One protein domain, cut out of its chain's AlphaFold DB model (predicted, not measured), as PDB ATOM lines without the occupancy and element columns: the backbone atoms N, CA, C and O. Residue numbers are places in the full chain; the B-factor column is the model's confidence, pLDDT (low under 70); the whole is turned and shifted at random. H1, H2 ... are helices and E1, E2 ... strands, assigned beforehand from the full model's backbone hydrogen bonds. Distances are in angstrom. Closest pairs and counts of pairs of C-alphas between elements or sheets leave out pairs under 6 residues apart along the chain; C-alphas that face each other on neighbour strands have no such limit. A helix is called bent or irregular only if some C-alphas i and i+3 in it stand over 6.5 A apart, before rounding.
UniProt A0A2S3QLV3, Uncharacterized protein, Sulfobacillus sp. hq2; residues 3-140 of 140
ATOM      1  N   SER A   3     -42.614 -12.987 -19.179       71.88
ATOM      2  CA  SER A   3     -42.276 -14.300 -19.730       71.88
ATOM      3  C   SER A   3     -42.085 -14.213 -21.241       71.88
ATOM      4  O   SER A   3     -43.006 -13.838 -21.969       71.88
ATOM      5  N   LEU A   4     -40.905 -14.594 -21.707       72.88
ATOM      6  CA  LEU A   4     -40.541 -14.723 -23.112       72.88
ATOM      7  C   LEU A   4     -40.468 -16.189 -23.496       72.88
ATOM      8  O   LEU A   4     -40.142 -17.021 -22.661       72.88
ATOM      9  N   VAL A   5     -40.745 -16.503 -24.756       71.19
ATOM     10  CA  VAL A   5     -40.501 -17.837 -25.308       71.19
ATOM     11  C   VAL A   5     -39.525 -17.672 -26.460       71.19
ATOM     12  O   VAL A   5     -39.831 -16.985 -27.430       71.19
ATOM     13  N   VAL A   6     -38.343 -18.260 -26.318       71.88
ATOM     14  CA  VAL A   6     -37.223 -18.111 -27.253       71.88
ATOM     15  C   VAL A   6     -36.671 -19.484 -27.587       71.88
ATOM     16  O   VAL A   6     -36.567 -20.344 -26.718       71.88
ATOM     17  N   GLU A   7     -36.287 -19.699 -28.836       69.81
ATOM     18  CA  GLU A   7     -35.617 -20.935 -29.221       69.81
ATOM     19  C   GLU A   7     -34.167 -20.905 -28.726       69.81
ATOM     20  O   GLU A   7     -33.375 -20.058 -29.141       69.81
ATOM     21  N   ALA A   8     -33.794 -21.819 -27.829       64.44
ATOM     22  CA  ALA A   8     -32.478 -21.767 -27.189       64.44
ATOM     23  C   ALA A   8     -31.303 -21.993 -28.153       64.44
ATOM     24  O   ALA A   8     -30.195 -21.541 -27.862       64.44
ATOM     25  N   ALA A   9     -31.543 -22.616 -29.309       65.69
ATOM     26  CA  ALA A   9     -30.554 -22.748 -30.377       65.69
ATOM     27  C   ALA A   9     -30.203 -21.406 -31.046       65.69
ATOM     28  O   ALA A   9     -29.119 -21.260 -31.603       65.69
ATOM     29  N   THR A  10     -31.100 -20.418 -30.971       68.75
ATOM     30  CA  THR A  10     -30.906 -19.093 -31.584       68.75
ATOM     31  C   THR A  10     -30.183 -18.116 -30.659       68.75
ATOM     32  O   THR A  10     -29.656 -17.104 -31.117       68.75
ATOM     33  N   LEU A  11     -30.127 -18.408 -29.354       67.44
ATOM     34  CA  LEU A  11     -29.507 -17.528 -28.370       67.44
ATOM     35  C   LEU A  11     -27.974 -17.612 -28.435       67.44
ATOM     36  O   LEU A  11     -27.417 -18.710 -28.363       67.44
ATOM     37  N   PRO A  12     -27.262 -16.468 -28.473       66.38
ATOM     38  CA  PRO A  12     -25.811 -16.476 -28.345       66.38
ATOM     39  C   PRO A  12     -25.404 -17.050 -26.977       66.38
ATOM     40  O   PRO A  12     -26.136 -16.873 -26.000       66.38
ATOM     41  N   PRO A  13     -24.232 -17.700 -26.859       64.94
ATOM     42  CA  PRO A  13     -23.837 -18.432 -25.653       64.94
ATOM     43  C   PRO A  13     -23.853 -17.564 -24.386       64.94
ATOM     44  O   PRO A  13     -24.262 -18.043 -23.332       64.94
ATOM     45  N   ALA A  14     -23.509 -16.277 -24.499       61.38
ATOM     46  CA  ALA A  14     -23.590 -15.315 -23.399       61.38
ATOM     47  C   ALA A  14     -25.039 -15.019 -22.964       61.38
ATOM     48  O   ALA A  14     -25.330 -14.992 -21.772       61.38
ATOM     49  N   ALA A  15     -25.968 -14.854 -23.914       60.19
ATOM     50  CA  ALA A  15     -27.384 -14.657 -23.607       60.19
ATOM     51  C   ALA A  15     -28.039 -15.947 -23.107       60.19
ATOM     52  O   ALA A  15     -28.911 -15.886 -22.253       60.19
ATOM     53  N   ARG A  16     -27.589 -17.113 -23.588       59.56
ATOM     54  CA  ARG A  16     -28.005 -18.424 -23.083       59.56
ATOM     55  C   ARG A  16     -27.559 -18.617 -21.635       59.56
ATOM     56  O   ARG A  16     -28.367 -19.032 -20.818       59.56
ATOM     57  N   ALA A  17     -26.318 -18.257 -21.301       56.97
ATOM     58  CA  ALA A  17     -25.809 -18.293 -19.930       56.97
ATOM     59  C   ALA A  17     -26.544 -17.300 -19.015       56.97
ATOM     60  O   ALA A  17     -26.955 -17.676 -17.924       56.97
ATOM     61  N   ALA A  18     -26.783 -16.068 -19.476       56.19
ATOM     62  CA  ALA A  18     -27.556 -15.075 -18.728       56.19
ATOM     63  C   ALA A  18     -29.026 -15.496 -18.545       56.19
ATOM     64  O   ALA A  18     -29.591 -15.309 -17.472       56.19
ATOM     65  N   ALA A  19     -29.633 -16.105 -19.567       53.81
ATOM     66  CA  ALA A  19     -30.988 -16.644 -19.517       53.81
ATOM     67  C   ALA A  19     -31.095 -17.831 -18.549       53.81
ATOM     68  O   ALA A  19     -32.014 -17.868 -17.738       53.81
ATOM     69  N   LEU A  20     -30.136 -18.763 -18.582       54.97
ATOM     70  CA  LEU A  20     -30.052 -19.886 -17.641       54.97
ATOM     71  C   LEU A  20     -29.812 -19.403 -16.202       54.97
ATOM     72  O   LEU A  20     -30.483 -19.868 -15.285       54.97
ATOM     73  N   ALA A  21     -28.922 -18.424 -16.008       55.06
ATOM     74  CA  ALA A  21     -28.657 -17.823 -14.701       55.06
ATOM     75  C   ALA A  21     -29.884 -17.084 -14.136       55.06
ATOM     76  O   ALA A  21     -30.131 -17.134 -12.933       55.06
ATOM     77  N   ALA A  22     -30.674 -16.432 -14.997       50.12
ATOM     78  CA  ALA A  22     -31.928 -15.787 -14.612       50.12
ATOM     79  C   ALA A  22     -33.062 -16.793 -14.326       50.12
ATOM     80  O   ALA A  22     -33.928 -16.506 -13.503       50.12
ATOM     81  N   LEU A  23     -33.051 -17.965 -14.974       49.88
ATOM     82  CA  LEU A  23     -34.058 -19.018 -14.800       49.88
ATOM     83  C   LEU A  23     -33.940 -19.760 -13.464       49.88
ATOM     84  O   LEU A  23     -34.960 -20.198 -12.935       49.88
ATOM     85  N   ALA A  24     -32.738 -19.889 -12.899       44.91
ATOM     86  CA  ALA A  24     -32.556 -20.436 -11.558       44.91
ATOM     87  C   ALA A  24     -31.166 -20.095 -10.989       44.91
ATOM     88  O   ALA A  24     -30.183 -20.701 -11.418       44.91
ATOM     89  N   PRO A  25     -31.043 -19.265  -9.935       47.22
ATOM     90  CA  PRO A  25     -29.776 -19.107  -9.215       47.22
ATOM     91  C   PRO A  25     -29.346 -20.364  -8.422       47.22
ATOM     92  O   PRO A  25     -28.392 -20.302  -7.656       47.22
ATOM     93  N   GLY A  26     -30.028 -21.508  -8.584       42.12
ATOM     94  CA  GLY A  26     -29.770 -22.742  -7.831       42.12
ATOM     95  C   GLY A  26     -29.889 -24.049  -8.620       42.12
ATOM     96  O   GLY A  26     -29.835 -25.110  -8.008       42.12
ATOM     97  N   LEU A  27     -30.043 -24.011  -9.948       39.19
ATOM     98  CA  LEU A  27     -30.130 -25.225 -10.772       39.19
ATOM     99  C   LEU A  27     -28.931 -25.324 -11.725       39.19
ATOM    100  O   LEU A  27     -29.071 -25.326 -12.943       39.19
ATOM    101  N   LEU A  28     -27.727 -25.367 -11.157       38.34
ATOM    102  CA  LEU A  28     -26.512 -25.710 -11.892       38.34
ATOM    103  C   LEU A  28     -26.242 -27.208 -11.730       38.34
ATOM    104  O   LEU A  28     -25.564 -27.632 -10.800       38.34
ATOM    105  N   ALA A  29     -26.757 -27.998 -12.670       35.22
ATOM    106  CA  ALA A  29     -26.035 -29.178 -13.127       35.22
ATOM    107  C   ALA A  29     -25.382 -28.816 -14.478       35.22
ATOM    108  O   ALA A  29     -26.068 -28.254 -15.337       35.22
ATOM    109  N   PRO A  30     -24.086 -29.114 -14.690       40.41
ATOM    110  CA  PRO A  30     -23.359 -28.716 -15.899       40.41
ATOM    111  C   PRO A  30     -23.816 -29.429 -17.186       40.41
ATOM    112  O   PRO A  30     -23.335 -29.090 -18.262       40.41
ATOM    113  N   ASP A  31     -24.779 -30.353 -17.099       36.41
ATOM    114  CA  ASP A  31     -25.193 -31.232 -18.199       36.41
ATOM    115  C   ASP A  31     -26.564 -30.915 -18.808       36.41
ATOM    116  O   ASP A  31     -27.119 -31.734 -19.536       36.41
ATOM    117  N   THR A  32     -27.125 -29.714 -18.612       43.00
ATOM    118  CA  THR A  32     -28.312 -29.308 -19.405       43.00
ATOM    119  C   THR A  32     -27.891 -28.787 -20.784       43.00
ATOM    120  O   THR A  32     -28.177 -27.665 -21.203       43.00
ATOM    121  N   VAL A  33     -27.130 -29.625 -21.481       46.34
ATOM    122  CA  VAL A  33     -26.844 -29.540 -22.908       46.34
ATOM    123  C   VAL A  33     -28.089 -30.074 -23.625       46.34
ATOM    124  O   VAL A  33     -28.603 -31.119 -23.248       46.34
ATOM    125  N   LEU A  34     -28.553 -29.356 -24.658       42.06
ATOM    126  CA  LEU A  34     -29.743 -29.626 -25.494       42.06
ATOM    127  C   LEU A  34     -31.076 -29.041 -25.002       42.06
ATOM    128  O   LEU A  34     -32.101 -29.714 -24.978       42.06
ATOM    129  N   CYS A  35     -31.144 -27.728 -24.785       45.41
ATOM    130  CA  CYS A  35     -32.398 -27.036 -25.096       45.41
ATOM    131  C   CYS A  35     -32.487 -26.843 -26.624       45.41
ATOM    132  O   CYS A  35     -32.354 -25.734 -27.130       45.41
ATOM    133  N   THR A  36     -32.679 -27.920 -27.388       46.47
ATOM    134  CA  THR A  36     -33.049 -27.886 -28.821       46.47
ATOM    135  C   THR A  36     -34.541 -27.567 -28.992       46.47
ATOM    136  O   THR A  36     -35.228 -28.132 -29.836       46.47
ATOM    137  N   GLY A  37     -35.069 -26.682 -28.143       60.47
ATOM    138  CA  GLY A  37     -36.490 -26.382 -28.051       60.47
ATOM    139  C   GLY A  37     -36.770 -24.977 -27.529       60.47
ATOM    140  O   GLY A  37     -35.864 -24.180 -27.264       60.47
ATOM    141  N   LEU A  38     -38.060 -24.673 -27.401       64.31
ATOM    142  CA  LEU A  38     -38.553 -23.402 -26.885       64.31
ATOM    143  C   LEU A  38     -38.277 -23.304 -25.382       64.31
ATOM    144  O   LEU A  38     -38.797 -24.087 -24.591       64.31
ATOM    145  N   VAL A  39     -37.481 -22.317 -24.983       67.00
ATOM    146  CA  VAL A  39     -37.221 -21.987 -23.583       67.00
ATOM    147  C   VAL A  39     -38.124 -20.834 -23.185       67.00
ATOM    148  O   VAL A  39     -38.139 -19.785 -23.836       67.00
ATOM    149  N   ARG A  40     -38.875 -21.021 -22.096       66.31
ATOM    150  CA  ARG A  40     -39.530 -19.906 -21.420       66.31
ATOM    151  C   ARG A  40     -38.483 -19.204 -20.564       66.31
ATOM    152  O   ARG A  40     -37.892 -19.839 -19.704       66.31
ATOM    153  N   LEU A  41     -38.266 -17.920 -20.807       67.38
ATOM    154  CA  LEU A  41     -37.385 -17.068 -20.025       67.38
ATOM    155  C   LEU A  41     -38.235 -16.071 -19.246       67.38
ATOM    156  O   LEU A  41     -38.929 -15.251 -19.847       67.38
ATOM    157  N   ASP A  42     -38.162 -16.121 -17.922       69.19
ATOM    158  CA  ASP A  42     -38.822 -15.135 -17.082       69.19
ATOM    159  C   ASP A  42     -37.858 -14.018 -16.714       69.19
ATOM    160  O   ASP A  42     -36.855 -14.215 -16.032       69.19
ATOM    161  N   VAL A  43     -38.175 -12.820 -17.188       69.06
ATOM    162  CA  VAL A  43     -37.322 -11.652 -17.036       69.06
ATOM    163  C   VAL A  43     -37.973 -10.647 -16.080       69.06
ATOM    164  O   VAL A  43     -39.187 -10.403 -16.164       69.06
ATOM    165  N   PRO A  44     -37.209 -10.022 -15.165       71.44
ATOM    166  CA  PRO A  44     -37.691  -8.881 -14.402       71.44
ATOM    167  C   PRO A  44     -38.118  -7.740 -15.328       71.44
ATOM    168  O   PRO A  44     -37.425  -7.397 -16.281       71.44
ATOM    169  N   GLU A  45     -39.242  -7.099 -15.024       74.19
ATOM    170  CA  GLU A  45     -39.769  -6.004 -15.852       74.19
ATOM    171  C   GLU A  45     -38.819  -4.797 -15.898       74.19
ATOM    172  O   GLU A  45     -38.724  -4.116 -16.912       74.19
ATOM    173  N   ALA A  46     -38.021  -4.607 -14.845       74.56
ATOM    174  CA  ALA A  46     -36.996  -3.571 -14.773       74.56
ATOM    175  C   ALA A  46     -35.910  -3.682 -15.860       74.56
ATOM    176  O   ALA A  46     -35.374  -2.661 -16.280       74.56
ATOM    177  N   VAL A  47     -35.582  -4.891 -16.337       75.00
ATOM    178  CA  VAL A  47     -34.526  -5.082 -17.356       75.00
ATOM    179  C   VAL A  47     -35.082  -5.220 -18.776       75.00
ATOM    180  O   VAL A  47     -34.317  -5.288 -19.736       75.00
ATOM    181  N   VAL A  48     -36.410  -5.218 -18.933       78.69
ATOM    182  CA  VAL A  48     -37.094  -5.294 -20.232       78.69
ATOM    183  C   VAL A  48     -36.665  -4.162 -21.179       78.69
ATOM    184  O   VAL A  48     -36.295  -4.476 -22.308       78.69
ATOM    185  N   PRO A  49     -36.617  -2.876 -20.774       80.25
ATOM    186  CA  PRO A  49     -36.144  -1.808 -21.661       80.25
ATOM    187  C   PRO A  49     -34.690  -2.009 -22.110       80.25
ATOM    188  O   PRO A  49     -34.366  -1.800 -23.278       80.25
ATOM    189  N   THR A  50     -33.829  -2.482 -21.205       77.88
ATOM    190  CA  THR A  50     -32.419  -2.767 -21.495       77.88
ATOM    191  C   THR A  50     -32.278  -3.877 -22.531       77.88
ATOM    192  O   THR A  50     -31.495  -3.743 -23.468       77.88
ATOM    193  N   LEU A  51     -33.070  -4.948 -22.419       78.38
ATOM    194  CA  LEU A  51     -33.094  -6.021 -23.416       78.38
ATOM    195  C   LEU A  51     -33.692  -5.565 -24.750       78.38
ATOM    196  O   LEU A  51     -33.198  -5.971 -25.798       78.38
ATOM    197  N   ALA A  52     -34.701  -4.693 -24.734       81.06
ATOM    198  CA  ALA A  52     -35.271  -4.133 -25.958       81.06
ATOM    199  C   ALA A  52     -34.256  -3.281 -26.740       81.06
ATOM    200  O   ALA A  52     -34.335  -3.220 -27.959       81.06
ATOM    201  N   HIS A  53     -33.295  -2.646 -26.061       77.69
ATOM    202  CA  HIS A  53     -32.230  -1.875 -26.711       77.69
ATOM    203  C   HIS A  53     -31.007  -2.735 -27.064       77.69
ATOM    204  O   HIS A  53     -30.581  -2.790 -28.214       77.69
ATOM    205  N   ALA A  54     -30.440  -3.420 -26.073       73.44
ATOM    206  CA  ALA A  54     -29.123  -4.054 -26.155       73.44
ATOM    207  C   ALA A  54     -29.168  -5.590 -26.074       73.44
ATOM    208  O   ALA A  54     -28.126  -6.244 -26.074       73.44
ATOM    209  N   GLY A  55     -30.361  -6.183 -25.985       73.06
ATOM    210  CA  GLY A  55     -30.532  -7.631 -25.975       73.06
ATOM    211  C   GLY A  55     -30.206  -8.270 -27.324       73.06
ATOM    212  O   GLY A  55     -30.168  -7.615 -28.363       73.06
ATOM    213  N   ALA A  56     -29.990  -9.583 -27.305       81.44
ATOM    214  CA  ALA A  56     -29.805 -10.354 -28.529       81.44
ATOM    215  C   ALA A  56     -31.062 -10.280 -29.419       81.44
ATOM    216  O   ALA A  56     -32.182 -10.271 -28.905       81.44
ATOM    217  N   GLU A  57     -30.878 -10.298 -30.741       83.88
ATOM    218  CA  GLU A  57     -31.979 -10.243 -31.718       83.88
ATOM    219  C   GLU A  57     -33.121 -11.238 -31.419       83.88
ATOM    220  O   GLU A  57     -34.266 -10.791 -31.382       83.88
ATOM    221  N   PRO A  58     -32.875 -12.523 -31.081       82.06
ATOM    222  CA  PRO A  58     -33.957 -13.463 -30.773       82.06
ATOM    223  C   PRO A  58     -34.760 -13.089 -29.523       82.06
ATOM    224  O   PRO A  58     -35.952 -13.375 -29.439       82.06
ATOM    225  N   LEU A  59     -34.127 -12.434 -28.539       82.62
ATOM    226  CA  LEU A  59     -34.831 -11.933 -27.357       82.62
ATOM    227  C   LEU A  59     -35.744 -10.774 -27.744       82.62
ATOM    228  O   LEU A  59     -36.915 -10.785 -27.376       82.62
ATOM    229  N   ARG A  60     -35.238  -9.812 -28.525       88.62
ATOM    230  CA  ARG A  60     -36.036  -8.681 -29.020       88.62
ATOM    231  C   ARG A  60     -37.184  -9.151 -29.913       88.62
ATOM    232  O   ARG A  60     -38.304  -8.667 -29.785       88.62
ATOM    233  N   GLU A  61     -36.946 -10.166 -30.737       88.31
ATOM    234  CA  GLU A  61     -37.967 -10.810 -31.558       88.31
ATOM    235  C   GLU A  61     -39.045 -11.491 -30.699       88.31
ATOM    236  O   GLU A  61     -40.238 -11.269 -30.906       88.31
ATOM    237  N   ALA A  62     -38.657 -12.265 -29.683       84.88
ATOM    238  CA  ALA A  62     -39.610 -12.869 -28.752       84.88
ATOM    239  C   ALA A  62     -40.406 -11.817 -27.963       84.88
ATOM    240  O   ALA A  62     -41.594 -12.009 -27.696       84.88
ATOM    241  N   MET A  63     -39.779 -10.689 -27.618       88.00
ATOM    242  CA  MET A  63     -40.462  -9.548 -27.008       88.00
ATOM    243  C   MET A  63     -41.492  -8.942 -27.963       88.00
ATOM    244  O   MET A  63     -42.614  -8.671 -27.536       88.00
ATOM    245  N   ALA A  64     -41.157  -8.804 -29.249       90.88
ATOM    246  CA  ALA A  64     -42.069  -8.313 -30.278       90.88
ATOM    247  C   ALA A  64     -43.293  -9.221 -30.460       90.88
ATOM    248  O   ALA A  64     -44.399  -8.714 -30.610       90.88
ATOM    249  N   ARG A  65     -43.131 -10.550 -30.375       89.56
ATOM    250  CA  ARG A  65     -44.248 -11.520 -30.438       89.56
ATOM    251  C   ARG A  65     -45.000 -11.685 -29.114       89.56
ATOM    252  O   ARG A  65     -45.967 -12.444 -29.041       89.56
ATOM    253  N   SER A  66     -44.543 -11.039 -28.044       86.62
ATOM    254  CA  SER A  66     -45.082 -11.279 -26.712       86.62
ATOM    255  C   SER A  66     -46.529 -10.812 -26.598       86.62
ATOM    256  O   SER A  66     -46.908  -9.706 -26.982       86.62
ATOM    257  N   ALA A  67     -47.330 -11.638 -25.932       85.25
ATOM    258  CA  ALA A  67     -48.666 -11.294 -25.475       85.25
ATOM    259  C   ALA A  67     -48.691 -10.047 -24.567       85.25
ATOM    260  O   ALA A  67     -49.733  -9.402 -24.457       85.25
ATOM    261  N   ARG A  68     -47.572  -9.733 -23.904       84.81
ATOM    262  CA  ARG A  68     -47.420  -8.612 -22.964       84.81
ATOM    263  C   ARG A  68     -46.751  -7.390 -23.598       84.81
ATOM    264  O   ARG A  68     -46.243  -6.538 -22.874       84.81
ATOM    265  N   LEU A  69     -46.708  -7.319 -24.927       88.75
ATOM    266  CA  LEU A  69     -46.171  -6.175 -25.653       88.75
ATOM    267  C   LEU A  69     -46.868  -4.883 -25.195       88.75
ATOM    268  O   LEU A  69     -48.059  -4.692 -25.427       88.75
ATOM    269  N   SER A  70     -46.123  -4.009 -24.522       89.81
ATOM    270  CA  SER A  70     -46.599  -2.684 -24.133       89.81
ATOM    271  C   SER A  70     -46.323  -1.673 -25.244       89.81
ATOM    272  O   SER A  70     -45.395  -1.850 -26.035       89.81
ATOM    273  N   THR A  71     -47.079  -0.574 -25.291       89.81
ATOM    274  CA  THR A  71     -46.869   0.490 -26.289       89.81
ATOM    275  C   THR A  71     -45.450   1.063 -26.233       89.81
ATOM    276  O   THR A  71     -44.841   1.287 -27.277       89.81
ATOM    277  N   ALA A  72     -44.889   1.246 -25.032       89.56
ATOM    278  CA  ALA A  72     -43.518   1.734 -24.865       89.56
ATOM    279  C   ALA A  72     -42.488   0.761 -25.462       89.56
ATOM    280  O   ALA A  72     -41.603   1.171 -26.208       89.56
ATOM    281  N   LEU A  73     -42.646  -0.539 -25.196       90.62
ATOM    282  CA  LEU A  73     -41.774  -1.584 -25.731       90.62
ATOM    283  C   LEU A  73     -41.899  -1.687 -27.254       90.62
ATOM    284  O   LEU A  73     -40.892  -1.724 -27.955       90.62
ATOM    285  N   ALA A  74     -43.126  -1.662 -27.774       92.81
ATOM    286  CA  ALA A  74     -43.402  -1.673 -29.206       92.81
ATOM    287  C   ALA A  74     -42.766  -0.473 -29.925       92.81
ATOM    288  O   ALA A  74     -42.217  -0.630 -31.010       92.81
ATOM    289  N   THR A  75     -42.781   0.707 -29.301       92.81
ATOM    290  CA  THR A  75     -42.164   1.928 -29.849       92.81
ATOM    291  C   THR A  75     -40.644   1.792 -29.969       92.81
ATOM    292  O   THR A  75     -40.073   2.217 -30.972       92.81
ATOM    293  N   ILE A  76     -39.995   1.158 -28.984       91.62
ATOM    294  CA  ILE A  76     -38.556   0.850 -29.033       91.62
ATOM    295  C   ILE A  76     -38.275  -0.138 -30.173       91.62
ATOM    296  O   ILE A  76     -37.442   0.133 -31.035       91.62
ATOM    297  N   LEU A  77     -39.008  -1.254 -30.223       92.56
ATOM    298  CA  LEU A  77     -38.787  -2.310 -31.219       92.56
ATOM    299  C   LEU A  77     -39.162  -1.895 -32.650       92.56
ATOM    300  O   LEU A  77     -38.641  -2.451 -33.612       92.56
ATOM    301  N   ALA A  78     -40.025  -0.895 -32.827       92.50
ATOM    302  CA  ALA A  78     -40.353  -0.347 -34.142       92.50
ATOM    303  C   ALA A  78     -39.146   0.278 -34.849       92.50
ATOM    304  O   ALA A  78     -39.131   0.366 -36.078       92.50
ATOM    305  N   GLN A  79     -38.137   0.705 -34.087       90.75
ATOM    306  CA  GLN A  79     -36.882   1.254 -34.596       90.75
ATOM    307  C   GLN A  79     -35.755   0.214 -34.621       90.75
ATOM    308  O   GLN A  79     -34.615   0.567 -34.911       90.75
ATOM    309  N   ASP A  80     -36.052  -1.065 -34.354       92.00
ATOM    310  CA  ASP A  80     -35.027  -2.108 -34.330       92.00
ATOM    311  C   ASP A  80     -34.353  -2.216 -35.714       92.00
ATOM    312  O   ASP A  80     -35.046  -2.186 -36.744       92.00
ATOM    313  N   PRO A  81     -33.013  -2.290 -35.775       89.00
ATOM    314  CA  PRO A  81     -32.300  -2.475 -37.033       89.00
ATOM    315  C   PRO A  81     -32.546  -3.859 -37.652       89.00
ATOM    316  O   PRO A  81     -32.379  -4.021 -38.859       89.00
ATOM    317  N   ALA A  82     -32.936  -4.860 -36.856       89.81
ATOM    318  CA  ALA A  82     -33.169  -6.208 -37.341       89.81
ATOM    319  C   ALA A  82     -34.566  -6.331 -37.984       89.81
ATOM    320  O   ALA A  82     -35.588  -6.212 -37.296       89.81
ATOM    321  N   PRO A  83     -34.658  -6.663 -39.287       89.44
ATOM    322  CA  PRO A  83     -35.941  -6.769 -39.978       89.44
ATOM    323  C   PRO A  83     -36.816  -7.898 -39.422       89.44
ATOM    324  O   PRO A  83     -38.038  -7.803 -39.491       89.44
ATOM    325  N   ARG A  84     -36.219  -8.944 -38.827       89.88
ATOM    326  CA  ARG A  84     -36.957 -10.034 -38.167       89.88
ATOM    327  C   ARG A  84     -37.731  -9.554 -36.942       89.88
ATOM    328  O   ARG A  84     -38.884  -9.936 -36.764       89.88
ATOM    329  N   VAL A  85     -37.139  -8.666 -36.144       91.94
ATOM    330  CA  VAL A  85     -37.800  -8.082 -34.967       91.94
ATOM    331  C   VAL A  85     -38.981  -7.217 -35.399       91.94
ATOM    332  O   VAL A  85     -40.076  -7.348 -34.854       91.94
ATOM    333  N   VAL A  86     -38.792  -6.389 -36.429       93.06
ATOM    334  CA  VAL A  86     -39.867  -5.558 -36.989       93.06
ATOM    335  C   VAL A  86     -40.970  -6.423 -37.608       93.06
ATOM    336  O   VAL A  86     -42.149  -6.151 -37.397       93.06
ATOM    337  N   ALA A  87     -40.622  -7.506 -38.309       91.88
ATOM    338  CA  ALA A  87     -41.590  -8.461 -38.844       91.88
ATOM    339  C   ALA A  87     -42.424  -9.119 -37.738       91.88
ATOM    340  O   ALA A  87     -43.645  -9.197 -37.845       91.88
ATOM    341  N   ALA A  88     -41.777  -9.544 -36.654       91.88
ATOM    342  CA  ALA A  88     -42.443 -10.096 -35.482       91.88
ATOM    343  C   ALA A  88     -43.369  -9.078 -34.801       91.88
ATOM    344  O   ALA A  88     -44.447  -9.449 -34.338       91.88
ATOM    345  N   LEU A  89     -42.976  -7.801 -34.777       93.62
ATOM    346  CA  LEU A  89     -43.809  -6.713 -34.272       93.62
ATOM    347  C   LEU A  89     -45.047  -6.517 -35.155       93.62
ATOM    348  O   LEU A  89     -46.155  -6.432 -34.639       93.62
ATOM    349  N   ILE A  90     -44.881  -6.502 -36.480       93.00
ATOM    350  CA  ILE A  90     -45.996  -6.398 -37.434       93.00
ATOM    351  C   ILE A  90     -46.908  -7.622 -37.344       93.00
ATOM    352  O   ILE A  90     -48.110  -7.475 -37.452       93.00
ATOM    353  N   ALA A  91     -46.375  -8.822 -37.133       91.75
ATOM    354  CA  ALA A  91     -47.188 -10.030 -37.017       91.75
ATOM    355  C   ALA A  91     -47.965 -10.117 -35.691       91.75
ATOM    356  O   ALA A  91     -48.876 -10.937 -35.568       91.75
ATOM    357  N   ASN A  92     -47.605  -9.319 -34.680       92.31
ATOM    358  CA  ASN A  92     -48.267  -9.364 -33.384       92.31
ATOM    359  C   ASN A  92     -49.575  -8.557 -33.414       92.31
ATOM    360  O   ASN A  92     -49.514  -7.328 -33.421       92.31
ATOM    361  N   PRO A  93     -50.755  -9.199 -33.288       89.75
ATOM    362  CA  PRO A  93     -52.048  -8.519 -33.366       89.75
ATOM    363  C   PRO A  93     -52.263  -7.476 -32.264       89.75
ATOM    364  O   PRO A  93     -53.185  -6.676 -32.366       89.75
ATOM    365  N   ARG A  94     -51.444  -7.472 -31.203       90.25
ATOM    366  CA  ARG A  94     -51.495  -6.478 -30.121       90.25
ATOM    367  C   ARG A  94     -50.660  -5.233 -30.394       90.25
ATOM    368  O   ARG A  94     -50.666  -4.322 -29.568       90.25
ATOM    369  N   THR A  95     -49.944  -5.176 -31.513       92.44
ATOM    370  CA  THR A  95     -49.145  -4.005 -31.861       92.44
ATOM    371  C   THR A  95     -50.060  -2.803 -32.105       92.44
ATOM    372  O   THR A  95     -50.934  -2.859 -32.978       92.44
ATOM    373  N   PRO A  96     -49.884  -1.698 -31.355       90.75
ATOM    374  CA  PRO A  96     -50.749  -0.533 -31.475       90.75
ATOM    375  C   PRO A  96     -50.652   0.117 -32.857       90.75
ATOM    376  O   PRO A  96     -49.559   0.276 -33.399       90.75
ATOM    377  N   GLY A  97     -51.780   0.605 -33.385       89.94
ATOM    378  CA  GLY A  97     -51.833   1.267 -34.695       89.94
ATOM    379  C   GLY A  97     -50.877   2.458 -34.844       89.94
ATOM    380  O   GLY A  97     -50.293   2.646 -35.909       89.94
ATOM    381  N   ALA A  98     -50.640   3.216 -33.766       90.50
ATOM    382  CA  ALA A  98     -49.664   4.310 -33.756       90.50
ATOM    383  C   ALA A  98     -48.231   3.824 -34.044       90.50
ATOM    384  O   ALA A  98     -47.490   4.464 -34.788       90.50
ATOM    385  N   VAL A  99     -47.864   2.656 -33.510       93.69
ATOM    386  CA  VAL A  99     -46.556   2.037 -33.744       93.69
ATOM    387  C   VAL A  99     -46.472   1.493 -35.171       93.69
ATOM    388  O   VAL A  99     -45.455   1.672 -35.831       93.69
ATOM    389  N   LEU A 100     -47.549   0.905 -35.701       92.00
ATOM    390  CA  LEU A 100     -47.600   0.458 -37.101       92.00
ATOM    391  C   LEU A 100     -47.416   1.623 -38.081       92.00
ATOM    392  O   LEU A 100     -46.710   1.476 -39.077       92.00
ATOM    393  N   ALA A 101     -48.006   2.785 -37.787       90.56
ATOM    394  CA  ALA A 101     -47.823   3.996 -38.583       90.56
ATOM    395  C   ALA A 101     -46.367   4.483 -38.562       90.56
ATOM    396  O   ALA A 101     -45.821   4.841 -39.606       90.56
ATOM    397  N   GLN A 102     -45.712   4.426 -37.397       91.62
ATOM    398  CA  GLN A 102     -44.283   4.713 -37.279       91.62
ATOM    399  C   GLN A 102     -43.443   3.736 -38.110       91.62
ATOM    400  O   GLN A 102     -42.560   4.167 -38.851       91.62
ATOM    401  N   VAL A 103     -43.733   2.432 -38.025       91.56
ATOM    402  CA  VAL A 103     -43.035   1.405 -38.809       91.56
ATOM    403  C   VAL A 103     -43.223   1.675 -40.301       91.56
ATOM    404  O   VAL A 103     -42.230   1.801 -41.000       91.56
ATOM    405  N   ALA A 104     -44.449   1.895 -40.788       89.81
ATOM    406  CA  ALA A 104     -44.732   2.181 -42.201       89.81
ATOM    407  C   ALA A 104     -44.003   3.419 -42.768       89.81
ATOM    408  O   ALA A 104     -43.798   3.524 -43.982       89.81
ATOM    409  N   GLY A 105     -43.598   4.358 -41.906       87.06
ATOM    410  CA  GLY A 105     -42.787   5.521 -42.271       87.06
ATOM    411  C   GLY A 105     -41.322   5.198 -42.590       87.06
ATOM    412  O   GLY A 105     -40.658   5.983 -43.261       87.06
ATOM    413  N   ARG A 106     -40.808   4.035 -42.183       87.75
ATOM    414  CA  ARG A 106     -39.403   3.642 -42.369       87.75
ATOM    415  C   ARG A 106     -39.020   3.489 -43.838       87.75
ATOM    416  O   ARG A 106     -39.741   2.861 -44.612       87.75
ATOM    417  N   ALA A 107     -37.891   4.063 -44.247       84.00
ATOM    418  CA  ALA A 107     -37.410   4.007 -45.631       84.00
ATOM    419  C   ALA A 107     -36.968   2.591 -46.047       84.00
ATOM    420  O   ALA A 107     -37.182   2.190 -47.185       84.00
ATOM    421  N   ASP A 108     -36.421   1.836 -45.098       85.94
ATOM    422  CA  ASP A 108     -35.773   0.533 -45.252       85.94
ATOM    423  C   ASP A 108     -36.734  -0.669 -45.202       85.94
ATOM    424  O   ASP A 108     -36.300  -1.821 -45.233       85.94
ATOM    425  N   LEU A 109     -38.046  -0.431 -45.135       86.00
ATOM    426  CA  LEU A 109     -39.022  -1.516 -45.125       86.00
ATOM    427  C   LEU A 109     -39.125  -2.218 -46.474       86.00
ATOM    428  O   LEU A 109     -39.340  -1.597 -47.516       86.00
ATOM    429  N   SER A 110     -39.085  -3.548 -46.423       89.12
ATOM    430  CA  SER A 110     -39.327  -4.377 -47.595       89.12
ATOM    431  C   SER A 110     -40.805  -4.325 -48.030       89.12
ATOM    432  O   SER A 110     -41.702  -4.179 -47.189       89.12
ATOM    433  N   PRO A 111     -41.096  -4.521 -49.332       88.19
ATOM    434  CA  PRO A 111     -42.469  -4.590 -49.842       88.19
ATOM    435  C   PRO A 111     -43.330  -5.651 -49.146       88.19
ATOM    436  O   PRO A 111     -44.528  -5.455 -48.960       88.19
ATOM    437  N   LEU A 112     -42.714  -6.759 -48.721       89.50
ATOM    438  CA  LEU A 112     -43.392  -7.841 -48.003       89.50
ATOM    439  C   LEU A 112     -43.878  -7.394 -46.619       89.50
ATOM    440  O   LEU A 112     -45.004  -7.703 -46.238       89.50
ATOM    441  N   LEU A 113     -43.071  -6.625 -45.880       90.00
ATOM    442  CA  LEU A 113     -43.479  -6.093 -44.575       90.00
ATOM    443  C   LEU A 113     -44.544  -5.004 -44.710       90.00
ATOM    444  O   LEU A 113     -45.446  -4.918 -43.879       90.00
ATOM    445  N   LEU A 114     -44.486  -4.211 -45.781       90.81
ATOM    446  CA  LEU A 114     -45.551  -3.272 -46.133       90.81
ATOM    447  C   LEU A 114     -46.869  -4.004 -46.431       90.81
ATOM    448  O   LEU A 114     -47.917  -3.587 -45.945       90.81
ATOM    449  N   ALA A 115     -46.837  -5.114 -47.171       89.38
ATOM    450  CA  ALA A 115     -48.026  -5.939 -47.385       89.38
ATOM    451  C   ALA A 115     -48.575  -6.500 -46.059       89.38
ATOM    452  O   ALA A 115     -49.761  -6.338 -45.781       89.38
ATOM    453  N   ALA A 116     -47.708  -7.040 -45.196       89.69
ATOM    454  CA  ALA A 116     -48.103  -7.555 -43.881       89.69
ATOM    455  C   ALA A 116     -48.741  -6.479 -42.981       89.69
ATOM    456  O   ALA A 116     -49.740  -6.735 -42.314       89.69
ATOM    457  N   LEU A 117     -48.223  -5.245 -43.003       90.94
ATOM    458  CA  LEU A 117     -48.812  -4.114 -42.279       90.94
ATOM    459  C   LEU A 117     -50.256  -3.827 -42.701       90.94
ATOM    460  O   LEU A 117     -51.066  -3.421 -41.869       90.94
ATOM    461  N   ARG A 118     -50.595  -4.028 -43.979       90.38
ATOM    462  CA  ARG A 118     -51.957  -3.798 -44.475       90.38
ATOM    463  C   ARG A 118     -52.952  -4.830 -43.982       90.38
ATOM    464  O   ARG A 118     -54.112  -4.485 -43.791       90.38
ATOM    465  N   GLU A 119     -52.501  -6.066 -43.810       88.75
ATOM    466  CA  GLU A 119     -53.315  -7.172 -43.299       88.75
ATOM    467  C   GLU A 119     -53.459  -7.128 -41.771       88.75
ATOM    468  O   GLU A 119     -54.212  -7.907 -41.185       88.75
ATOM    469  N   HIS A 120     -52.765  -6.202 -41.107       90.69
ATOM    470  CA  HIS A 120     -52.774  -6.114 -39.659       90.69
ATOM    471  C   HIS A 120     -54.144  -5.675 -39.097       90.69
ATOM    472  O   HIS A 120     -54.715  -4.698 -39.592       90.69
ATOM    473  N   PRO A 121     -54.641  -6.280 -37.995       88.81
ATOM    474  CA  PRO A 121     -55.951  -5.954 -37.410       88.81
ATOM    475  C   PRO A 121     -56.142  -4.485 -37.019       88.81
ATOM    476  O   PRO A 121     -57.254  -3.965 -37.019       88.81
ATOM    477  N   HIS A 122     -55.047  -3.809 -36.668       88.25
ATOM    478  CA  HIS A 122     -55.040  -2.399 -36.272       88.25
ATOM    479  C   HIS A 122     -54.615  -1.445 -37.399       88.25
ATOM    480  O   HIS A 122     -54.277  -0.289 -37.135       88.25
ATOM    481  N   CYS A 123     -54.617  -1.908 -38.651       88.81
ATOM    482  CA  CYS A 123     -54.352  -1.061 -39.805       88.81
ATOM    483  C   CYS A 123     -55.542  -0.130 -40.072       88.81
ATOM    484  O   CYS A 123     -56.655  -0.572 -40.353       88.81
ATOM    485  N   SER A 124     -55.314   1.183 -39.989       89.94
ATOM    486  CA  SER A 124     -56.332   2.175 -40.341       89.94
ATOM    487  C   SER A 124     -56.419   2.367 -41.860       89.94
ATOM    488  O   SER A 124     -55.454   2.139 -42.593       89.94
ATOM    489  N   ALA A 125     -57.561   2.858 -42.351       88.56
ATOM    490  CA  ALA A 125     -57.736   3.162 -43.775       88.56
ATOM    491  C   ALA A 125     -56.676   4.153 -44.300       88.56
ATOM    492  O   ALA A 125     -56.151   3.979 -45.399       88.56
ATOM    493  N   ALA A 126     -56.315   5.151 -43.486       89.44
ATOM    494  CA  ALA A 126     -55.264   6.114 -43.810       89.44
ATOM    495  C   ALA A 126     -53.886   5.441 -43.946       89.44
ATOM    496  O   ALA A 126     -53.168   5.696 -44.913       89.44
ATOM    497  N   LEU A 127     -53.546   4.536 -43.022       90.81
ATOM    498  CA  LEU A 127     -52.293   3.781 -43.067       90.81
ATOM    499  C   LEU A 127     -52.228   2.877 -44.308       90.81
ATOM    500  O   LEU A 127     -51.218   2.848 -45.008       90.81
ATOM    501  N   SER A 128     -53.323   2.191 -44.632       89.88
ATOM    502  CA  SER A 128     -53.416   1.351 -45.831       89.88
ATOM    503  C   SER A 128     -53.214   2.155 -47.123       89.88
ATOM    504  O   SER A 128     -52.461   1.732 -48.007       89.88
ATOM    505  N   ALA A 129     -53.811   3.350 -47.217       91.00
ATOM    506  CA  ALA A 129     -53.621   4.254 -48.350       91.00
ATOM    507  C   ALA A 129     -52.157   4.711 -48.487       91.00
ATOM    508  O   ALA A 129     -51.601   4.676 -49.588       91.00
ATOM    509  N   GLN A 130     -51.508   5.064 -47.373       91.12
ATOM    510  CA  GLN A 130     -50.088   5.423 -47.345       91.12
ATOM    511  C   GLN A 130     -49.202   4.267 -47.834       91.12
ATOM    512  O   GLN A 130     -48.326   4.463 -48.679       91.12
ATOM    513  N   ILE A 131     -49.450   3.050 -47.345       91.31
ATOM    514  CA  ILE A 131     -48.694   1.865 -47.756       91.31
ATOM    515  C   ILE A 131     -48.903   1.573 -49.249       91.31
ATOM    516  O   ILE A 131     -47.942   1.295 -49.966       91.31
ATOM    517  N   GLN A 132     -50.141   1.671 -49.749       91.25
ATOM    518  CA  GLN A 132     -50.444   1.483 -51.171       91.25
ATOM    519  C   GLN A 132     -49.678   2.463 -52.061       91.25
ATOM    520  O   GLN A 132     -49.184   2.062 -53.117       91.25
ATOM    521  N   ALA A 133     -49.607   3.733 -51.656       89.50
ATOM    522  CA  ALA A 133     -48.882   4.761 -52.389       89.50
ATOM    523  C   ALA A 133     -47.383   4.437 -52.462       89.50
ATOM    524  O   ALA A 133     -46.804   4.507 -53.544       89.50
ATOM    525  N   ARG A 134     -46.776   3.986 -51.353       89.25
ATOM    526  CA  ARG A 134     -45.369   3.548 -51.348       89.25
ATOM    527  C   ARG A 134     -45.121   2.347 -52.244       89.25
ATOM    528  O   ARG A 134     -44.191   2.383 -53.036       89.25
ATOM    529  N   LEU A 135     -45.951   1.311 -52.152       88.94
ATOM    530  CA  LEU A 135     -45.787   0.120 -52.986       88.94
ATOM    531  C   LEU A 135     -45.847   0.465 -54.480       88.94
ATOM    532  O   LEU A 135     -45.045  -0.051 -55.247       88.94
ATOM    533  N   ARG A 136     -46.739   1.385 -54.877       89.44
ATOM    534  CA  ARG A 136     -46.809   1.883 -56.262       89.44
ATOM    535  C   ARG A 136     -45.550   2.645 -56.672       89.44
ATOM    536  O   ARG A 136     -45.048   2.409 -57.762       89.44
ATOM    537  N   ALA A 137     -45.045   3.521 -55.803       87.94
ATOM    538  CA  ALA A 137     -43.830   4.293 -56.063       87.94
ATOM    539  C   ALA A 137     -42.570   3.417 -56.177       87.94
ATOM    540  O   ALA A 137     -41.623   3.814 -56.836       87.94
ATOM    541  N   MET A 138     -42.551   2.238 -55.547       85.38
ATOM    542  CA  MET A 138     -41.446   1.276 -55.660       85.38
ATOM    543  C   MET A 138     -41.524   0.400 -56.920       85.38
ATOM    544  O   MET A 138     -40.524  -0.206 -57.294       85.38
ATOM    545  N   SER A 139     -42.707   0.278 -57.529       80.62
ATOM    546  CA  SER A 139     -42.945  -0.520 -58.742       80.62
ATOM    547  C   SER A 139     -42.922   0.290 -60.045       80.62
ATOM    548  O   SER A 139     -43.087  -0.302 -61.109       80.62
ATOM    549  N   ALA A 140     -42.804   1.616 -59.947       70.75
ATOM    550  CA  ALA A 140     -42.764   2.561 -61.063       70.75
ATOM    551  C   ALA A 140     -41.318   2.963 -61.370       70.75
ATOM    552  O   ALA A 140     -41.010   3.117 -62.570       70.75
TER     553      ALA A 140
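This is residues 3 to 140 of the 140 residues of an uncharacterized protein of Sulfobacillus sp. hq2 (UniProt A0A2S3QLV3). Seven helices are stacked into a rod in two rows, H2, H4, H6 and H8 side by side in one row and H3, H5 and H7 in the other, the chain passing back and forth between the rows. At one end of the rod a two-stranded ribbon, E1 and E2, has E1 beside H3 and E2 beside H1, with the long loop of residues 24 to 37 at that same end; H8 makes the other end. The printed part has 138 residues, with eight named helices and two named strands in the order E1 H1 E2 H2 H3 H4 H5 H6 H7 H8; the sheet E1 - E2 is antiparallel and the class is mostly helix. It is only just compact, close to loose, with a radius of gyration of the C-alphas of 17.2 A and spans of 59 by 27 by 22 A.

E1, residues 3 to 7, begins at C-alpha 3 at (-42.276, -14.300, -19.730). H1 is residues 13 to 23, 14.9 A long from first to last C-alpha. E2, residues 38 to 43, is 15.4 A long. H2, residues 45 to 54, is 14.9 A long and irregular: C-alphas 46 and 49 are 7.2 A apart. H3 is residues 57 to 64, beginning with C-alpha 57 at (-31.979, -10.243, -31.718), and H4 is residues 71 to 77. H5, residues 83 to 91, is 12.1 A long. H6 is residues 97 to 104, and H7 is residues 111 to 119, 12.9 A long. H8, residues 125 to 139, is the longest helix at 21.4 A and ends with C-alpha 139 at (-42.945, -0.520, -58.742).

E1 and E2 are antiparallel neighbours at 145 degrees, with N 4 and O 41 at 2.8 A and N 6 and O 39 at 2.9 A within hydrogen-bond range. The closest C-alphas of H1 and E2 are those of Ala 19 and Leu 41, 6.4 A apart; H1 touches no helix. The closest C-alphas of E1 and H3 are those of Val 6 and Ala 62, 6.0 A apart. H2 touches H3, closest at the C-alphas of Ala 52 and Arg 60, 5.5 A apart, at a steep tilt of 50 degrees, opposite ways. H2 also touches H4, closest at the C-alphas of Ala 52 and Leu 77, 6.6 A apart, the same way. H4 is the hub, touching H2, H3, H5 and H6. H3 touches H5 at a shallow tilt of 17 degrees, the same way, with the C-alphas of Glu 61 and Val 85 closest at 4.4 A. H4 and H5 form a helical hairpin, closest at the C-alphas of Leu 77 and Val 86, 6.7 A apart. H5 and H6 are close but not clearly touching, with the C-alphas of Ile 90 and Leu 100 closest at 7.0 A. H5 touches H7, closest at the C-alphas of Ile 90 and Leu 117, 6.1 A apart, the same way. H7 and H8 form a helical hairpin, closest at the C-alphas of Arg 118 and Ser 128, 5.5 A apart, at a shallow tilt of 21 degrees. H6 and H8 only just touch, with 3 pairs of C-alphas within 8 A, made by residues 127 to 131 of H8 alone; the closest are those of Ala 101 and Leu 127, 6.3 A apart. Every O i to N i+4 pair is within hydrogen-bond range in H1, H3, H4, H5, H6, H7 and H8; in H2 it is 4 of 6.

The two C-alphas farthest apart are those of Gly 26 and Ala 140, 60.4 A. The printed part has no cut and ends at Ala 140, the chain's last residue. The link from H1 to E2, 14 residues, is long. The mean pLDDT of the printed part is 78.4, and residues 7 to 43 are under 70.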